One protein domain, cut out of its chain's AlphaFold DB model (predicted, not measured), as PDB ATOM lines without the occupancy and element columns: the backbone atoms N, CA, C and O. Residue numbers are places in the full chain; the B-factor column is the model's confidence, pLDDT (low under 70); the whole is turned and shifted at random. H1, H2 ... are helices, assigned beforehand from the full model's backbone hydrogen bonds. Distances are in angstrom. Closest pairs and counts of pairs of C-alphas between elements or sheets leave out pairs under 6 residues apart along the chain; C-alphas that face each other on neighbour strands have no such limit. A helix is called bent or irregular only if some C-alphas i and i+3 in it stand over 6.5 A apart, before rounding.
ATOM      1  N   ASP A  80     347.716 264.637 185.759       76.50
ATOM      2  CA  ASP A  80     349.104 264.415 185.366       76.50
ATOM      3  C   ASP A  80     349.369 262.949 184.972       76.50
ATOM      4  O   ASP A  80     349.435 262.033 185.798       76.50
ATOM      5  N   LYS A  81     349.564 262.720 183.668       74.00
ATOM      6  CA  LYS A  81     349.839 261.400 183.082       74.00
ATOM      7  C   LYS A  81     351.175 260.806 183.532       74.00
ATOM      8  O   LYS A  81     351.312 259.581 183.473       74.00
ATOM      9  N   PHE A  82     352.143 261.626 183.942       76.19
ATOM     10  CA  PHE A  82     353.450 261.157 184.398       76.19
ATOM     11  C   PHE A  82     353.316 260.426 185.733       76.19
ATOM     12  O   PHE A  82     353.696 259.259 185.833       76.19
ATOM     13  N   VAL A  83     352.669 261.055 186.717       74.44
ATOM     14  CA  VAL A  83     352.474 260.489 188.061       74.44
ATOM     15  C   VAL A  83     351.661 259.190 188.003       74.44
ATOM     16  O   VAL A  83     352.050 258.192 188.610       74.44
ATOM     17  N   LYS A  84     350.602 259.133 187.180       74.69
ATOM     18  CA  LYS A  84     349.799 257.904 186.982       74.69
ATOM     19  C   LYS A  84     350.604 256.720 186.469       74.69
ATOM     20  O   LYS A  84     350.313 255.571 186.795       74.69
ATOM     21  N   ARG A  85     351.552 256.992 185.574       79.25
ATOM     22  CA  ARG A  85     352.308 255.961 184.857       79.25
ATOM     23  C   ARG A  85     353.636 255.651 185.518       79.25
ATOM     24  O   ARG A  85     354.207 254.619 185.189       79.25
ATOM     25  N   PHE A  86     354.103 256.485 186.444       83.69
ATOM     26  CA  PHE A  86     355.407 256.346 187.082       83.69
ATOM     27  C   PHE A  86     355.618 254.956 187.684       83.69
ATOM     28  O   PHE A  86     356.639 254.337 187.427       83.69
ATOM     29  N   ILE A  87     354.632 254.413 188.400       82.25
ATOM     30  CA  ILE A  87     354.749 253.092 189.041       82.25
ATOM     31  C   ILE A  87     354.850 251.966 188.015       82.25
ATOM     32  O   ILE A  87     355.678 251.070 188.163       82.25
ATOM     33  N   TYR A  88     354.041 252.023 186.957       82.75
ATOM     34  CA  TYR A  88     354.116 251.050 185.869       82.75
ATOM     35  C   TYR A  88     355.435 251.180 185.108       82.75
ATOM     36  O   TYR A  88     356.072 250.175 184.823       82.75
ATOM     37  N   MET A  89     355.885 252.407 184.848       84.88
ATOM     38  CA  MET A  89     357.160 252.687 184.193       84.88
ATOM     39  C   MET A  89     358.337 252.178 185.028       84.88
ATOM     40  O   MET A  89     359.189 251.463 184.516       84.88
ATOM     41  N   TYR A  90     358.354 252.482 186.325       86.69
ATOM     42  CA  TYR A  90     359.360 252.012 187.268       86.69
ATOM     43  C   TYR A  90     359.394 250.482 187.324       86.69
ATOM     44  O   TYR A  90     360.460 249.885 187.180       86.69
ATOM     45  N   ALA A  91     358.233 249.837 187.460       87.00
ATOM     46  CA  ALA A  91     358.136 248.383 187.472       87.00
ATOM     47  C   ALA A  91     358.632 247.767 186.157       87.00
ATOM     48  O   ALA A  91     359.427 246.828 186.189       87.00
ATOM     49  N   SER A  92     358.220 248.305 185.008       86.88
ATOM     50  CA  SER A  92     358.634 247.819 183.690       86.88
ATOM     51  C   SER A  92     360.128 248.007 183.443       86.88
ATOM     52  O   SER A  92     360.780 247.054 183.027       86.88
ATOM     53  N   ILE A  93     360.690 249.184 183.737       91.88
ATOM     54  CA  ILE A  93     362.127 249.456 183.576       91.88
ATOM     55  C   ILE A  93     362.936 248.533 184.481       91.88
ATOM     56  O   ILE A  93     363.865 247.881 184.017       91.88
ATOM     57  N   THR A  94     362.571 248.431 185.758       89.06
ATOM     58  CA  THR A  94     363.335 247.623 186.715       89.06
ATOM     59  C   THR A  94     363.259 246.134 186.366       89.06
ATOM     60  O   THR A  94     364.267 245.429 186.408       89.06
ATOM     61  N   THR A  95     362.086 245.659 185.936       89.69
ATOM     62  CA  THR A  95     361.904 244.287 185.438       89.69
ATOM     63  C   THR A  95     362.756 244.047 184.193       89.69
ATOM     64  O   THR A  95     363.486 243.062 184.128       89.69
ATOM     65  N   PHE A  96     362.729 244.970 183.232       93.62
ATOM     66  CA  PHE A  96     363.534 244.880 182.018       93.62
ATOM     67  C   PHE A  96     365.038 244.845 182.321       93.62
ATOM     68  O   PHE A  96     365.728 243.964 181.822       93.62
ATOM     69  N   VAL A  97     365.538 245.737 183.181       93.06
ATOM     70  CA  VAL A  97     366.949 245.762 183.609       93.06
ATOM     71  C   VAL A  97     367.340 244.451 184.291       93.06
ATOM     72  O   VAL A  97     368.424 243.929 184.040       93.06
ATOM     73  N   THR A  98     366.447 243.881 185.100       92.94
ATOM     74  CA  THR A  98     366.683 242.597 185.772       92.94
ATOM     75  C   THR A  98     366.820 241.454 184.774       92.94
ATOM     76  O   THR A  98     367.789 240.700 184.829       92.94
ATOM     77  N   PHE A  99     365.887 241.337 183.828       93.56
ATOM     78  CA  PHE A  99     365.962 240.313 182.788       93.56
ATOM     79  C   PHE A  99     367.155 240.521 181.855       93.56
ATOM     80  O   PHE A  99     367.800 239.546 181.478       93.56
ATOM     81  N   LEU A 100     367.486 241.771 181.525       94.75
ATOM     82  CA  LEU A 100     368.670 242.101 180.740       94.75
ATOM     83  C   LEU A 100     369.947 241.664 181.462       94.75
ATOM     84  O   LEU A 100     370.821 241.062 180.847       94.75
ATOM     85  N   TYR A 101     370.045 241.913 182.766       93.12
ATOM     86  CA  TYR A 101     371.177 241.464 183.564       93.12
ATOM     87  C   TYR A 101     371.292 239.935 183.585       93.12
ATOM     88  O   TYR A 101     372.367 239.402 183.319       93.12
ATOM     89  N   ILE A 102     370.185 239.223 183.831       92.94
ATOM     90  CA  ILE A 102     370.155 237.752 183.804       92.94
ATOM     91  C   ILE A 102     370.595 237.233 182.430       92.94
ATOM     92  O   ILE A 102     371.407 236.314 182.351       92.94
ATOM     93  N   PHE A 103     370.105 237.842 181.350       94.00
ATOM     94  CA  PHE A 103     370.500 237.502 179.988       94.00
ATOM     95  C   PHE A 103     372.011 237.684 179.769       94.00
ATOM     96  O   PHE A 103     372.673 236.759 179.303       94.00
ATOM     97  N   LEU A 104     372.579 238.830 180.158       93.19
ATOM     98  CA  LEU A 104     374.015 239.095 180.019       93.19
ATOM     99  C   LEU A 104     374.863 238.103 180.820       93.19
ATOM    100  O   LEU A 104     375.834 237.578 180.292       93.19
ATOM    101  N   VAL A 105     374.479 237.799 182.060       92.38
ATOM    102  CA  VAL A 105     375.217 236.849 182.908       92.38
ATOM    103  C   VAL A 105     375.121 235.409 182.393       92.38
ATOM    104  O   VAL A 105     376.049 234.631 182.580       92.38
ATOM    105  N   THR A 106     374.021 235.056 181.722       90.75
ATOM    106  CA  THR A 106     373.793 233.697 181.202       90.75
ATOM    107  C   THR A 106     374.511 233.449 179.875       90.75
ATOM    108  O   THR A 106     375.026 232.356 179.650       90.75
ATOM    109  N   PHE A 107     374.520 234.435 178.974       91.06
ATOM    110  CA  PHE A 107     374.999 234.248 177.600       91.06
ATOM    111  C   PHE A 107     376.360 234.890 177.312       91.06
ATOM    112  O   PHE A 107     376.969 234.568 176.292       91.06
ATOM    113  N   TRP A 108     376.853 235.785 178.170       91.38
ATOM    114  CA  TRP A 108     378.143 236.447 177.980       91.38
ATOM    115  C   TRP A 108     379.238 235.811 178.838       91.38
ATOM    116  O   TRP A 108     378.994 235.354 179.953       91.38
ATOM    117  N   THR A 109     380.478 235.815 178.345       88.44
ATOM    118  CA  THR A 109     381.628 235.335 179.117       88.44
ATOM    119  C   THR A 109     382.013 236.352 180.188       88.44
ATOM    120  O   THR A 109     382.449 237.468 179.900       88.44
ATOM    121  N   ILE A 110     381.845 235.968 181.451       89.50
ATOM    122  CA  ILE A 110     382.209 236.802 182.597       89.50
ATOM    123  C   ILE A 110     383.657 236.483 182.999       89.50
ATOM    124  O   ILE A 110     384.003 235.306 183.117       89.50
ATOM    125  N   PRO A 111     384.510 237.495 183.241       91.50
ATOM    126  CA  PRO A 111     385.836 237.277 183.809       91.50
ATOM    127  C   PRO A 111     385.748 236.517 185.135       91.50
ATOM    128  O   PRO A 111     384.892 236.824 185.961       91.50
ATOM    129  N   GLU A 112     386.656 235.576 185.384       89.69
ATOM    130  CA  GLU A 112     386.610 234.696 186.563       89.69
ATOM    131  C   GLU A 112     386.578 235.473 187.895       89.69
ATOM    132  O   GLU A 112     385.848 235.119 188.821       89.69
ATOM    133  N   THR A 113     387.269 236.617 187.956       93.06
ATOM    134  CA  THR A 113     387.252 237.539 189.106       93.06
ATOM    135  C   THR A 113     385.862 238.095 189.420       93.06
ATOM    136  O   THR A 113     385.592 238.481 190.556       93.06
ATOM    137  N   ASN A 114     384.980 238.147 188.421       91.81
ATOM    138  CA  ASN A 114     383.683 238.806 188.492       91.81
ATOM    139  C   ASN A 114     382.518 237.828 188.687       91.81
ATOM    140  O   ASN A 114     381.420 238.272 189.020       91.81
ATOM    141  N   VAL A 115     382.743 236.518 188.545       92.12
ATOM    142  CA  VAL A 115     381.690 235.491 188.649       92.12
ATOM    143  C   VAL A 115     380.977 235.558 190.003       92.12
ATOM    144  O   VAL A 115     379.755 235.635 190.060       92.12
ATOM    145  N   ARG A 116     381.728 235.670 191.106       93.50
ATOM    146  CA  ARG A 116     381.137 235.762 192.456       93.50
ATOM    147  C   ARG A 116     380.277 237.008 192.662       93.50
ATOM    148  O   ARG A 116     379.266 236.956 193.367       93.50
ATOM    149  N   PHE A 117     380.681 238.133 192.074       93.31
ATOM    150  CA  PHE A 117     379.870 239.348 192.093       93.31
ATOM    151  C   PHE A 117     378.599 239.146 191.268       93.31
ATOM    152  O   PHE A 117     377.520 239.529 191.720       93.31
ATOM    153  N   ALA A 118     378.716 238.479 190.116       93.12
ATOM    154  CA  ALA A 118     377.585 238.202 189.249       93.12
ATOM    155  C   ALA A 118     376.516 237.348 189.948       93.12
ATOM    156  O   ALA A 118     375.345 237.735 189.950       93.12
ATOM    157  N   ASP A 119     376.932 236.270 190.620       92.00
ATOM    158  CA  ASP A 119     376.057 235.364 191.375       92.00
ATOM    159  C   ASP A 119     375.362 236.065 192.547       92.00
ATOM    160  O   ASP A 119     374.165 235.883 192.779       92.00
ATOM    161  N   THR A 120     376.094 236.912 193.276       94.31
ATOM    162  CA  THR A 120     375.544 237.656 194.420       94.31
ATOM    163  C   THR A 120     374.451 238.627 193.970       94.31
ATOM    164  O   THR A 120     373.376 238.687 194.571       94.31
ATOM    165  N   VAL A 121     374.697 239.366 192.885       94.00
ATOM    166  CA  VAL A 121     373.718 240.305 192.319       94.00
ATOM    167  C   VAL A 121     372.527 239.558 191.721       94.00
ATOM    168  O   VAL A 121     371.388 239.979 191.917       94.00
ATOM    169  N   LEU A 122     372.757 238.422 191.054       93.56
ATOM    170  CA  LEU A 122     371.689 237.579 190.518       93.56
ATOM    171  C   LEU A 122     370.777 237.063 191.640       93.56
ATOM    172  O   LEU A 122     369.555 237.186 191.545       93.56
ATOM    173  N   GLY A 123     371.358 236.573 192.740       92.62
ATOM    174  CA  GLY A 123     370.608 236.157 193.926       92.62
ATOM    175  C   GLY A 123     369.786 237.296 194.535       92.62
ATOM    176  O   GLY A 123     368.608 237.112 194.844       92.62
ATOM    177  N   PHE A 124     370.364 238.495 194.642       93.81
ATOM    178  CA  PHE A 124     369.661 239.686 195.125       93.81
ATOM    179  C   PHE A 124     368.487 240.091 194.214       93.81
ATOM    180  O   PHE A 124     367.390 240.383 194.700       93.81
ATOM    181  N   PHE A 125     368.675 240.070 192.893       93.12
ATOM    182  CA  PHE A 125     367.618 240.403 191.937       93.12
ATOM    183  C   PHE A 125     366.439 239.431 192.003       93.12
ATOM    184  O   PHE A 125     365.289 239.875 192.021       93.12
ATOM    185  N   LEU A 126     366.705 238.127 192.105       89.88
ATOM    186  CA  LEU A 126     365.654 237.119 192.238       89.88
ATOM    187  C   LEU A 126     364.947 237.200 193.599       89.88
ATOM    188  O   LEU A 126     363.718 237.210 193.660       89.88
ATOM    189  N   GLY A 127     365.717 237.265 194.690       86.75
ATOM    190  CA  GLY A 127     365.193 237.138 196.049       86.75
ATOM    191  C   GLY A 127     364.562 238.411 196.608       86.75
ATOM    192  O   GLY A 127     363.582 238.339 197.341       86.75
ATOM    193  N   THR A 128     365.099 239.581 196.268       89.44
ATOM    194  CA  THR A 128     364.635 240.859 196.823       89.44
ATOM    195  C   THR A 128     363.850 241.650 195.796       89.44
ATOM    196  O   THR A 128     362.701 242.017 196.044       89.44
ATOM    197  N   LEU A 129     364.446 241.921 194.637       88.62
ATOM    198  CA  LEU A 129     363.885 242.889 193.701       88.62
ATOM    199  C   LEU A 129     362.620 242.358 193.006       88.62
ATOM    200  O   LEU A 129     361.569 242.997 193.085       88.62
ATOM    201  N   LEU A 130     362.677 241.165 192.400       87.06
ATOM    202  CA  LEU A 130     361.502 240.552 191.767       87.06
ATOM    203  C   LEU A 130     360.425 240.197 192.795       87.06
ATOM    204  O   LEU A 130     359.247 240.469 192.566       87.06
ATOM    205  N   ALA A 131     360.817 239.660 193.954       86.81
ATOM    206  CA  ALA A 131     359.882 239.335 195.029       86.81
ATOM    207  C   ALA A 131     359.117 240.574 195.524       86.81
ATOM    208  O   ALA A 131     357.907 240.499 195.752       86.81
ATOM    209  N   THR A 132     359.787 241.725 195.633       85.50
ATOM    210  CA  THR A 132     359.164 242.996 196.036       85.50
ATOM    211  C   THR A 132     358.165 243.476 194.987       85.50
ATOM    212  O   THR A 132     357.044 243.838 195.341       85.50
ATOM    213  N   ILE A 133     358.523 243.427 193.698       85.19
ATOM    214  CA  ILE A 133     357.624 243.813 192.598       85.19
ATOM    215  C   ILE A 133     356.389 242.901 192.569       85.19
ATOM    216  O   ILE A 133     355.262 243.395 192.542       85.19
ATOM    217  N   ILE A 134     356.574 241.580 192.638       83.31
ATOM    218  CA  ILE A 134     355.461 240.619 192.661       83.31
ATOM    219  C   ILE A 134     354.561 240.879 193.875       83.31
ATOM    220  O   ILE A 134     353.343 240.975 193.729       83.31
ATOM    221  N   THR A 135     355.152 241.071 195.055       82.38
ATOM    222  CA  THR A 135     354.412 241.369 196.292       82.38
ATOM    223  C   THR A 135     353.640 242.684 196.193       82.38
ATOM    224  O   THR A 135     352.525 242.774 196.700       82.38
ATOM    225  N   PHE A 136     354.190 243.698 195.524       79.88
ATOM    226  CA  PHE A 136     353.523 244.982 195.323       79.88
ATOM    227  C   PHE A 136     352.285 244.869 194.418       79.88
ATOM    228  O   PHE A 136     351.243 245.441 194.737       79.88
ATOM    229  N   PHE A 137     352.371 244.130 193.305       76.25
ATOM    230  CA  PHE A 137     351.259 244.015 192.347       76.25
ATOM    231  C   PHE A 137     350.210 242.971 192.738       76.25
ATOM    232  O   PHE A 137     349.018 243.223 192.572       76.25
ATOM    233  N   PHE A 138     350.632 241.813 193.248       75.12
ATOM    234  CA  PHE A 138     349.740 240.688 193.551       75.12
ATOM    235  C   PHE A 138     349.389 240.579 195.039       75.12
ATOM    236  O   PHE A 138     348.479 239.837 195.407       75.12
ATOM    237  N   GLY A 139     350.062 241.354 195.891       68.25
ATOM    238  CA  GLY A 139     349.918 241.268 197.337       68.25
ATOM    239  C   GLY A 139     350.632 240.048 197.921       68.25
ATOM    240  O   GLY A 139     350.916 239.059 197.248       68.25
ATOM    241  N   SER A 140     350.921 240.102 199.219       64.19
ATOM    242  CA  SER A 140     351.404 238.937 199.964       64.19
ATOM    243  C   SER A 140     350.258 237.949 200.215       64.19
ATOM    244  O   SER A 140     349.161 238.365 200.605       64.19
ATOM    245  N   SER A 141     350.527 236.645 200.126       58.62
ATOM    246  CA  SER A 141     349.591 235.551 200.460       58.62
ATOM    247  C   SER A 141     348.992 235.620 201.881       58.62
ATOM    248  O   SER A 141     347.989 234.966 202.167       58.62
ATOM    249  N   SER A 142     349.541 236.462 202.764       54.62
ATOM    250  CA  SER A 142     349.052 236.749 204.119       54.62
ATOM    251  C   SER A 142     347.594 237.237 204.181       54.62
ATOM    252  O   SER A 142     346.898 236.942 205.148       54.62
ATOM    253  N   SER A 143     347.094 237.933 203.151       56.66
ATOM    254  CA  SER A 143     345.696 238.408 203.116       56.66
ATOM    255  C   SER A 143     344.690 237.255 202.973       56.66
ATOM    256  O   SER A 143     343.625 237.260 203.597       56.66
ATOM    257  N   SER A 144     345.052 236.215 202.215       55.47
ATOM    258  CA  SER A 144     344.242 234.999 202.087       55.47
ATOM    259  C   SER A 144     344.205 234.216 203.399       55.47
ATOM    260  O   SER A 144     343.132 233.800 203.819       55.47
ATOM    261  N   LEU A 145     345.342 234.103 204.097       55.03
ATOM    262  CA  LEU A 145     345.413 233.454 205.412       55.03
ATOM    263  C   LEU A 145     344.533 234.155 206.457       55.03
ATOM    264  O   LEU A 145     343.813 233.481 207.191       55.03
ATOM    265  N   ALA A 146     344.528 235.492 206.489       62.88
ATOM    266  CA  ALA A 146     343.667 236.257 207.391       62.88
ATOM    267  C   ALA A 146     342.172 236.006 207.115       62.88
ATOM    268  O   ALA A 146     341.390 235.807 208.044       62.88
ATOM    269  N   LYS A 147     341.770 235.938 205.838       63.00
ATOM    270  CA  LYS A 147     340.392 235.588 205.448       63.00
ATOM    271  C   LYS A 147     340.034 234.160 205.861       63.00
ATOM    272  O   LYS A 147     338.958 233.948 206.410       63.00
ATOM    273  N   THR A 148     340.936 233.199 205.660       70.38
ATOM    274  CA  THR A 148     340.731 231.803 206.074       70.38
ATOM    275  C   THR A 148     340.574 231.674 207.588       70.38
ATOM    276  O   THR A 148     339.699 230.947 208.038       70.38
ATOM    277  N   GLN A 149     341.349 232.416 208.384       68.44
ATOM    278  CA  GLN A 149     341.233 232.408 209.848       68.44
ATOM    279  C   GLN A 149     339.914 233.012 210.350       68.44
ATOM    280  O   GLN A 149     339.336 232.507 211.309       68.44
ATOM    281  N   VAL A 150     339.413 234.075 209.709       74.38
ATOM    282  CA  VAL A 150     338.092 234.640 210.034       74.38
ATOM    283  C   VAL A 150     336.982 233.650 209.677       74.38
ATOM    284  O   VAL A 150     336.067 233.453 210.470       74.38
ATOM    285  N   ILE A 151     337.083 232.987 208.522       77.12
ATOM    286  CA  ILE A 151     336.128 231.949 208.111       77.12
ATOM    287  C   ILE A 151     336.156 230.767 209.089       77.12
ATOM    288  O   ILE A 151     335.096 230.341 209.531       77.12
ATOM    289  N   ASP A 152     337.332 230.283 209.493       77.06
ATOM    290  CA  ASP A 152     337.458 229.189 210.466       77.06
ATOM    291  C   ASP A 152     336.848 229.563 211.828       77.06
ATOM    292  O   ASP A 152     336.097 228.778 212.402       77.06
ATOM    293  N   LYS A 153     337.054 230.802 212.302       74.62
ATOM    294  CA  LYS A 153     336.401 231.320 213.521       74.62
ATOM    295  C   LYS A 153     334.875 231.408 213.395       74.62
ATOM    296  O   LYS A 153     334.180 231.134 214.366       74.62
ATOM    297  N   LEU A 154     334.346 231.775 212.227       75.25
ATOM    298  CA  LEU A 154     332.898 231.845 211.983       75.25
ATOM    299  C   LEU A 154     332.253 230.461 211.824       75.25
ATOM    300  O   LEU A 154     331.089 230.290 212.175       75.25
ATOM    301  N   VAL A 155     332.995 229.487 211.293       77.38
ATOM    302  CA  VAL A 155     332.532 228.104 211.111       77.38
ATOM    303  C   VAL A 155     332.594 227.320 212.422       77.38
ATOM    304  O   VAL A 155     331.663 226.579 212.708       77.38
ATOM    305  N   ARG A 156     333.644 227.504 213.233       70.06
ATOM    306  CA  ARG A 156     333.803 226.856 214.553       70.06
ATOM    307  C   ARG A 156     333.076 227.577 215.693       70.06
ATOM    308  O   ARG A 156     333.002 227.047 216.794       70.06
ATOM    309  N   GLY A 157     332.607 228.803 215.453       56.75
ATOM    310  CA  GLY A 157     331.807 229.599 216.390       56.75
ATOM    311  C   GLY A 157     330.299 229.322 216.329       56.75
ATOM    312  O   GLY A 157     329.528 230.077 216.920       56.75
ATOM    313  N   LYS A 158     329.880 228.286 215.594       43.12
ATOM    314  CA  LYS A 158     328.550 227.667 215.642       43.12
ATOM    315  C   LYS A 158     328.682 226.257 216.196       43.12
ATOM    316  O   LYS A 158     327.706 225.816 216.835       43.12
TER     317      LYS A 158
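AT A GLANCE: This is residues 80 to 158 of the 158 residues of an uncharacterized protein of Microgenomates group bacterium GW2011_GWA2_46_16 (UniProt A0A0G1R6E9). Two long helices, H1 and H2, make a helical hairpin splayed into a V, and a third helix, H3, sticks out past the far end of H2 as a free arm. H1 and H2 touch, while residues 80 to 87 at the other end of H1 stand free. The printed part has 79 residues with three named helices, H1, H2 and H3 in chain order, and no named strand; the class is all helix. The whole is extended, with a radius of gyration of the C-alphas of 19.8 A, and flat, spanning 66 by 39 by 15 A.

HOW THE PARTS SIT: H1, residues 81 to 107, and H2, residues 112 to 138, form a hairpin and touch, with the C-alphas of Thr 98 and Phe 125 closest at 6.6 A. They run opposite ways at a shallow tilt of 34 degrees, only just short of steep. H1 has a kink of 40 degrees near residue 88. H3, residues 142 to 156, is apart from both H1 and H2. Every O i to N i+4 pair is within hydrogen-bond range in H3, against 21 of 23 in H1 and 19 of 23 in H2.

IN THESE COORDINATES: H1 begins at C-alpha 81 (349.839, 261.400, 183.082) and measures 37.4 A from first to last C-alpha. It is irregular, with C-alphas 84 and 87 at 7.2 A. H2 begins at C-alpha 112 (386.610, 234.696, 186.563) and measures 38.0 A; it is irregular too, with C-alphas 113 and 116 at 7.2 A. H3 measures 21.0 A and ends at C-alpha 156 (333.803, 226.856, 214.553).

THE WHOLE: The C-alphas of Pro 111 and Lys 158 are the two farthest apart, at 66.2 A. The printed part has no cut, and both links are tight. Mean pLDDT of the printed part is 82.2; it is under 70 at residues 139 to 147, 149, and 157 to 158.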